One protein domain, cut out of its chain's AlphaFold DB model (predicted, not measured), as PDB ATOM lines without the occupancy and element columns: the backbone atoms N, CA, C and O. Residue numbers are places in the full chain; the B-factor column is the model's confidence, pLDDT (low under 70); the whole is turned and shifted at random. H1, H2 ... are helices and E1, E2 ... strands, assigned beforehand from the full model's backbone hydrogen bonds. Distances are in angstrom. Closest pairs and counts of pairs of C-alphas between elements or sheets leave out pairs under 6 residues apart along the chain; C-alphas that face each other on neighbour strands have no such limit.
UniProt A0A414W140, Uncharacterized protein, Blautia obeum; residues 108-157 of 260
ATOM      1  N   MET A 108     -12.941 -49.390  28.730       97.12
ATOM      2  CA  MET A 108     -13.892 -49.345  27.618       97.12
ATOM      3  C   MET A 108     -14.604 -50.693  27.457       97.12
ATOM      4  O   MET A 108     -14.053 -51.650  26.904       97.12
ATOM      5  N   LEU A 109     -15.844 -50.741  27.923       97.88
ATOM      6  CA  LEU A 109     -16.686 -51.927  28.019       97.88
ATOM      7  C   LEU A 109     -17.302 -52.297  26.669       97.88
ATOM      8  O   LEU A 109     -17.631 -51.418  25.871       97.88
ATOM      9  N   THR A 110     -17.515 -53.583  26.406       97.62
ATOM     10  CA  THR A 110     -18.426 -53.992  25.327       97.62
ATOM     11  C   THR A 110     -19.882 -53.688  25.696       97.62
ATOM     12  O   THR A 110     -20.212 -53.404  26.851       97.62
ATOM     13  N   ALA A 111     -20.790 -53.765  24.717       96.38
ATOM     14  CA  ALA A 111     -22.219 -53.604  24.980       96.38
ATOM     15  C   ALA A 111     -22.754 -54.673  25.952       96.38
ATOM     16  O   ALA A 111     -23.646 -54.384  26.747       96.38
ATOM     17  N   GLU A 112     -22.207 -55.888  25.904       97.44
ATOM     18  CA  GLU A 112     -22.539 -57.001  26.794       97.44
ATOM     19  C   GLU A 112     -22.022 -56.764  28.215       97.44
ATOM     20  O   GLU A 112     -22.781 -56.930  29.167       97.44
ATOM     21  N   GLU A 113     -20.770 -56.325  28.367       98.00
ATOM     22  CA  GLU A 113     -20.186 -55.997  29.674       98.00
ATOM     23  C   GLU A 113     -20.939 -54.846  30.347       98.00
ATOM     24  O   GLU A 113     -21.295 -54.944  31.520       98.00
ATOM     25  N   PHE A 114     -21.244 -53.783  29.594       97.62
ATOM     26  CA  PHE A 114     -22.057 -52.669  30.079       97.62
ATOM     27  C   PHE A 114     -23.454 -53.148  30.497       97.62
ATOM     28  O   PHE A 114     -23.951 -52.810  31.570       97.62
ATOM     29  N   ALA A 115     -24.086 -53.988  29.675       97.00
ATOM     30  CA  ALA A 115     -25.400 -54.532  29.983       97.00
ATOM     31  C   ALA A 115     -25.401 -55.377  31.265       97.00
ATOM     32  O   ALA A 115     -26.311 -55.242  32.080       97.00
ATOM     33  N   MET A 116     -24.372 -56.205  31.451       97.19
ATOM     34  CA  MET A 116     -24.196 -57.044  32.633       97.19
ATOM     35  C   MET A 116     -24.023 -56.204  33.902       97.19
ATOM     36  O   MET A 116     -24.744 -56.434  34.870       97.19
ATOM     37  N   ARG A 117     -23.134 -55.199  33.880       95.81
ATOM     38  CA  ARG A 117     -22.875 -54.309  35.028       95.81
ATOM     39  C   ARG A 117     -24.116 -53.546  35.482       95.81
ATOM     40  O   ARG A 117     -24.367 -53.414  36.670       95.81
ATOM     41  N   HIS A 118     -24.949 -53.113  34.538       93.38
ATOM     42  CA  HIS A 118     -26.188 -52.398  34.852       93.38
ATOM     43  C   HIS A 118     -27.434 -53.297  34.951       93.38
ATOM     44  O   HIS A 118     -28.546 -52.777  35.032       93.38
ATOM     45  N   ASN A 119     -27.281 -54.627  34.920       95.19
ATOM     46  CA  ASN A 119     -28.380 -55.599  34.966       95.19
ATOM     47  C   ASN A 119     -29.505 -55.323  33.938       95.19
ATOM     48  O   ASN A 119     -30.700 -55.296  34.245       95.19
ATOM     49  N   ILE A 120     -29.119 -55.086  32.682       95.88
ATOM     50  CA  ILE A 120     -30.029 -54.847  31.554       95.88
ATOM     51  C   ILE A 120     -29.712 -55.778  30.378       95.88
ATOM     52  O   ILE A 120     -28.701 -56.466  30.336       95.88
ATOM     53  N   LYS A 121     -30.588 -55.800  29.367       97.00
ATOM     54  CA  LYS A 121     -30.371 -56.591  28.146       97.00
ATOM     55  C   LYS A 121     -29.409 -55.877  27.189       97.00
ATOM     56  O   LYS A 121     -29.650 -54.720  26.846       97.00
ATOM     57  N   ALA A 122     -28.426 -56.590  26.635       96.06
ATOM     58  CA  ALA A 122     -27.489 -56.057  25.631       96.06
ATOM     59  C   ALA A 122     -28.185 -55.468  24.385       96.06
ATOM     60  O   ALA A 122     -27.759 -54.450  23.836       96.06
ATOM     61  N   ALA A 123     -29.333 -56.031  23.985       96.44
ATOM     62  CA  ALA A 123     -30.158 -55.486  22.905       96.44
ATOM     63  C   ALA A 123     -30.632 -54.044  23.185       96.44
ATOM     64  O   ALA A 123     -30.699 -53.220  22.273       96.44
ATOM     65  N   ARG A 124     -30.914 -53.714  24.453       96.62
ATOM     66  CA  ARG A 124     -31.309 -52.363  24.879       96.62
ATOM     67  C   ARG A 124     -30.137 -51.387  24.761       96.62
ATOM     68  O   ARG A 124     -30.326 -50.287  24.255       96.62
ATOM     69  N   VAL A 125     -28.937 -51.817  25.150       96.88
ATOM     70  CA  VAL A 125     -27.696 -51.035  25.010       96.88
ATOM     71  C   VAL A 125     -27.402 -50.743  23.541       96.88
ATOM     72  O   VAL A 125     -27.202 -49.593  23.160       96.88
ATOM     73  N   THR A 126     -27.492 -51.761  22.684       95.38
ATOM     74  CA  THR A 126     -27.314 -51.607  21.232       95.38
ATOM     75  C   THR A 126     -28.333 -50.628  20.641       95.38
ATOM     76  O   THR A 126     -27.989 -49.773  19.824       95.38
ATOM     77  N   GLN A 127     -29.593 -50.701  21.082       95.19
ATOM     78  CA  GLN A 127     -30.628 -49.758  20.662       95.19
ATOM     79  C   GLN A 127     -30.319 -48.323  21.113       95.19
ATOM     80  O   GLN A 127     -30.596 -47.383  20.367       95.19
ATOM     81  N   TRP A 128     -29.765 -48.140  22.311       96.31
ATOM     82  CA  TRP A 128     -29.351 -46.828  22.805       96.31
ATOM     83  C   TRP A 128     -28.192 -46.245  22.011       96.31
ATOM     84  O   TRP A 128     -28.273 -45.079  21.634       96.31
ATOM     85  N   ILE A 129     -27.180 -47.048  21.684       95.94
ATOM     86  CA  ILE A 129     -26.079 -46.627  20.812       95.94
ATOM     87  C   ILE A 129     -26.620 -46.204  19.445       95.94
ATOM     88  O   ILE A 129     -26.338 -45.103  18.992       95.94
ATOM     89  N   ARG A 130     -27.476 -47.025  18.819       93.81
ATOM     90  CA  ARG A 130     -28.065 -46.703  17.506       93.81
ATOM     91  C   ARG A 130     -28.855 -45.389  17.510       93.81
ATOM     92  O   ARG A 130     -28.904 -44.706  16.500       93.81
ATOM     93  N   ARG A 131     -29.485 -45.049  18.638       93.56
ATOM     94  CA  ARG A 131     -30.237 -43.794  18.833       93.56
ATOM     95  C   ARG A 131     -29.372 -42.638  19.354       93.56
ATOM     96  O   ARG A 131     -29.912 -41.604  19.757       93.56
ATOM     97  N   CYS A 132     -28.055 -42.838  19.394       94.25
ATOM     98  CA  CYS A 132     -27.050 -41.897  19.880       94.25
ATOM     99  C   CYS A 132     -27.301 -41.408  21.313       94.25
ATOM    100  O   CYS A 132     -27.069 -40.256  21.664       94.25
ATOM    101  N   LYS A 133     -27.812 -42.304  22.163       92.00
ATOM    102  CA  LYS A 133     -28.062 -42.031  23.585       92.00
ATOM    103  C   LYS A 133     -26.860 -42.313  24.481       92.00
ATOM    104  O   LYS A 133     -26.833 -41.838  25.608       92.00
ATOM    105  N   ILE A 134     -25.900 -43.096  23.992       94.00
ATOM    106  CA  ILE A 134     -24.622 -43.358  24.655       94.00
ATOM    107  C   ILE A 134     -23.538 -42.690  23.812       94.00
ATOM    108  O   ILE A 134     -23.113 -43.241  22.801       94.00
ATOM    109  N   ARG A 135     -23.142 -41.477  24.200       93.44
ATOM    110  CA  ARG A 135     -22.256 -40.600  23.405       93.44
ATOM    111  C   ARG A 135     -20.778 -40.777  23.696       93.44
ATOM    112  O   ARG A 135     -19.929 -40.349  22.930       93.44
ATOM    113  N   THR A 136     -20.496 -41.424  24.811       94.69
ATOM    114  CA  THR A 136     -19.174 -41.876  25.239       94.69
ATOM    115  C   THR A 136     -18.760 -43.185  24.563       94.69
ATOM    116  O   THR A 136     -17.681 -43.712  24.842       94.69
ATOM    117  N   ALA A 137     -19.633 -43.752  23.720       96.56
ATOM    118  CA  ALA A 137     -19.327 -44.941  22.950       96.56
ATOM    119  C   ALA A 137     -18.519 -44.594  21.702       96.56
ATOM    120  O   ALA A 137     -18.714 -43.531  21.128       96.56
ATOM    121  N   TYR A 138     -17.688 -45.532  21.253       96.00
ATOM    122  CA  TYR A 138     -17.089 -45.519  19.923       96.00
ATOM    123  C   TYR A 138     -16.999 -46.909  19.313       96.00
ATOM    124  O   TYR A 138     -17.184 -47.924  19.993       96.00
ATOM    125  N   LYS A 139     -16.725 -46.972  18.011       94.62
ATOM    126  CA  LYS A 139     -16.588 -48.232  17.290       94.62
ATOM    127  C   LYS A 139     -15.117 -48.628  17.172       94.62
ATOM    128  O   LYS A 139     -14.282 -47.848  16.734       94.62
ATOM    129  N   SER A 140     -14.800 -49.859  17.562       93.12
ATOM    130  CA  SER A 140     -13.485 -50.482  17.384       93.12
ATOM    131  C   SER A 140     -13.663 -51.736  16.533       93.12
ATOM    132  O   SER A 140     -14.169 -52.763  16.998       93.12
ATOM    133  N   GLY A 141     -13.345 -51.626  15.242       90.12
ATOM    134  CA  GLY A 141     -13.663 -52.655  14.255       90.12
ATOM    135  C   GLY A 141     -15.172 -52.913  14.172       90.12
ATOM    136  O   GLY A 141     -15.945 -52.062  13.730       90.12
ATOM    137  N   ARG A 142     -15.612 -54.102  14.599       90.62
ATOM    138  CA  ARG A 142     -17.036 -54.495  14.610       90.62
ATOM    139  C   ARG A 142     -17.724 -54.296  15.961       90.62
ATOM    140  O   ARG A 142     -18.939 -54.460  16.035       90.62
ATOM    141  N   THR A 143     -16.978 -53.923  16.994       94.75
ATOM    142  CA  THR A 143     -17.467 -53.899  18.372       94.75
ATOM    143  C   THR A 143     -17.623 -52.467  18.861       94.75
ATOM    144  O   THR A 143     -16.745 -51.629  18.655       94.75
ATOM    145  N   TRP A 144     -18.737 -52.188  19.532       96.75
ATOM    146  CA  TRP A 144     -18.927 -50.933  20.250       96.75
ATOM    147  C   TRP A 144     -18.231 -50.985  21.605       96.75
ATOM    148  O   TRP A 144     -18.309 -51.984  22.320       96.75
ATOM    149  N   ARG A 145     -17.557 -49.893  21.941       97.75
ATOM    150  CA  ARG A 145     -16.812 -49.687  23.175       97.75
ATOM    151  C   ARG A 145     -17.437 -48.525  23.922       97.75
ATOM    152  O   ARG A 145     -17.515 -47.445  23.359       97.75
ATOM    153  N   ILE A 146     -17.885 -48.742  25.153       97.81
ATOM    154  CA  ILE A 146     -18.598 -47.772  25.991       97.81
ATOM    155  C   ILE A 146     -17.728 -47.448  27.200       97.81
ATOM    156  O   ILE A 146     -17.211 -48.358  27.841       97.81
ATOM    157  N   SER A 147     -17.541 -46.169  27.511       96.62
ATOM    158  CA  SER A 147     -16.776 -45.784  28.700       96.62
ATOM    159  C   SER A 147     -17.409 -46.347  29.975       96.62
ATOM    160  O   SER A 147     -18.624 -46.265  30.145       96.62
ATOM    161  N   ALA A 148     -16.598 -46.860  30.901       96.38
ATOM    162  CA  ALA A 148     -17.061 -47.263  32.229       96.38
ATOM    163  C   ALA A 148     -17.615 -46.092  33.066       96.38
ATOM    164  O   ALA A 148     -18.361 -46.323  34.008       96.38
ATOM    165  N   LEU A 149     -17.305 -44.844  32.699       93.00
ATOM    166  CA  LEU A 149     -17.883 -43.633  33.291       93.00
ATOM    167  C   LEU A 149     -19.179 -43.207  32.586       93.00
ATOM    168  O   LEU A 149     -19.476 -42.025  32.483       93.00
ATOM    169  N   THR A 150     -19.951 -44.146  32.049       92.12
ATOM    170  CA  THR A 150     -21.203 -43.850  31.343       92.12
ATOM    171  C   THR A 150     -22.383 -44.308  32.173       92.12
ATOM    172  O   THR A 150     -22.451 -45.474  32.543       92.12
ATOM    173  N   ASP A 151     -23.356 -43.428  32.380       89.75
ATOM    174  CA  ASP A 151     -24.614 -43.808  33.011       89.75
ATOM    175  C   ASP A 151     -25.687 -44.280  32.042       89.75
ATOM    176  O   ASP A 151     -25.625 -44.103  30.820       89.75
ATOM    177  N   LEU A 152     -26.724 -44.881  32.623       89.88
ATOM    178  CA  LEU A 152     -27.921 -45.244  31.887       89.88
ATOM    179  C   LEU A 152     -28.564 -43.993  31.268       89.88
ATOM    180  O   LEU A 152     -28.862 -43.033  31.983       89.88
ATOM    181  N   PRO A 153     -28.857 -43.999  29.954       88.25
ATOM    182  CA  PRO A 153     -29.470 -42.847  29.319       88.25
ATOM    183  C   PRO A 153     -30.841 -42.510  29.906       88.25
ATOM    184  O   PRO A 153     -31.684 -43.389  30.120       88.25
ATOM    185  N   THR A 154     -31.107 -41.216  30.065       83.06
ATOM    186  CA  THR A 154     -32.394 -40.701  30.542       83.06
ATOM    187  C   THR A 154     -33.471 -40.706  29.443       83.06
ATOM    188  O   THR A 154     -33.246 -41.027  28.262       83.06
ATOM    189  N   ARG A 155     -34.716 -40.401  29.834       79.25
ATOM    190  CA  ARG A 155     -35.835 -40.279  28.890       79.25
ATOM    191  C   ARG A 155     -35.664 -39.017  28.038       79.25
ATOM    192  O   ARG A 155     -35.346 -37.953  28.546       79.25
ATOM    193  N   GLY A 156     -35.971 -39.137  26.746       80.88
ATOM    194  CA  GLY A 156     -35.813 -38.046  25.782       80.88
ATOM    195  C   GLY A 156     -34.410 -37.976  25.179       80.88
ATOM    196  O   GLY A 156     -33.635 -38.930  25.281       80.88
ATOM    197  N   TYR A 157     -34.153 -36.875  24.478       85.38
ATOM    198  CA  TYR A 157     -32.848 -36.481  23.958       85.38
ATOM    199  C   TYR A 157     -32.357 -35.286  24.777       85.38
ATOM    200  O   TYR A 157     -33.154 -34.397  25.078       85.38
TER     201      TYR A 157
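Overview. This is residues 108 to 157 of the 260 residues of an uncharacterized protein of Blautia obeum (UniProt A0A414W140). This is a small, short-stranded antiparallel sheet with two short helices, H1 and H2, packed over one face and the other face bare. The two helices stand steeply to each other, and after the sheet a tail of residues 148 to 157 without a named element runs off, making one end of the longest axis, with the turn between E2 and E3 at the other. The printed part has 50 residues, with two named helices and three named strands in the order E1, H1, H2, E2, E3; the sheet's order is E1, E3, E2, and the class is mixed, helices and strands. The whole is compact, with a radius of gyration of the C-alphas of 9.8 A and spans of 29 by 20 by 20 A.

Arrangement. Begin with the sheet's inner strand, E3, residues 143 to 147. Beside it is edge strand E1, residues 108 to 110, antiparallel at 135 degrees; look at N 109 and O 146, within hydrogen-bond range at 2.7 A. The other edge strand is E2, residues 137 to 140, antiparallel to E3 at 143 degrees and forming a hairpin with it; N 145 and O 138 are within hydrogen-bond range at 2.8 A. H1, residues 111 to 117, is on the sheet at a height over the sheet of 7.6 A, over E1, and runs slantwise to the strands, at 45 degrees to E1 on the local plane. The closest C-alphas of H1 and E3 are those of Ala 111 and Trp 144, 6.4 A apart. H2, residues 122 to 130, touches H1, the closest C-alphas being those of Ala 115 and Ala 122, 5.1 A apart; they run opposite ways at a steep tilt of 55 degrees. H2 is on the sheet too, with 9 pairs of C-alphas within 10 A, and its closest C-alphas to E2 are those of Ile 129 and Ala 137, 7.3 A apart. With H1 and H2 on one face of the sheet there are two layers. E1, H1 with H2, and E2 make a split strand-helix-strand unit, two strands of one sheet joined through helices, with E3 between the two strands in the sheet; its crossover is right-handed. In H1 and H2 every O i to N i+4 pair is within hydrogen-bond range.

Along the chain. Find C-alpha 108 at (-13.892, -49.345, 27.618), where E1 begins; it ends at Thr 110, and H1 follows from Ala 111 to Arg 117, 10.1 A long. C-alpha 122 at (-27.489, -56.057, 25.631) begins H2, which runs 12.4 A to Arg 130. E2 goes from Ala 137 to Ser 140, 9.8 A. E3 goes from Thr 143 to C-alpha 147 at (-16.776, -45.784, 28.700), 13.2 A.

Size, cuts and confidence. The two C-alphas farthest apart are those of Gly 141 and Arg 155, 29.3 A. The printed part has no cut; the link from H2 to E2 is short, the other three are tight. The mean pLDDT of the printed part is 94.0, and no printed residue is under 70.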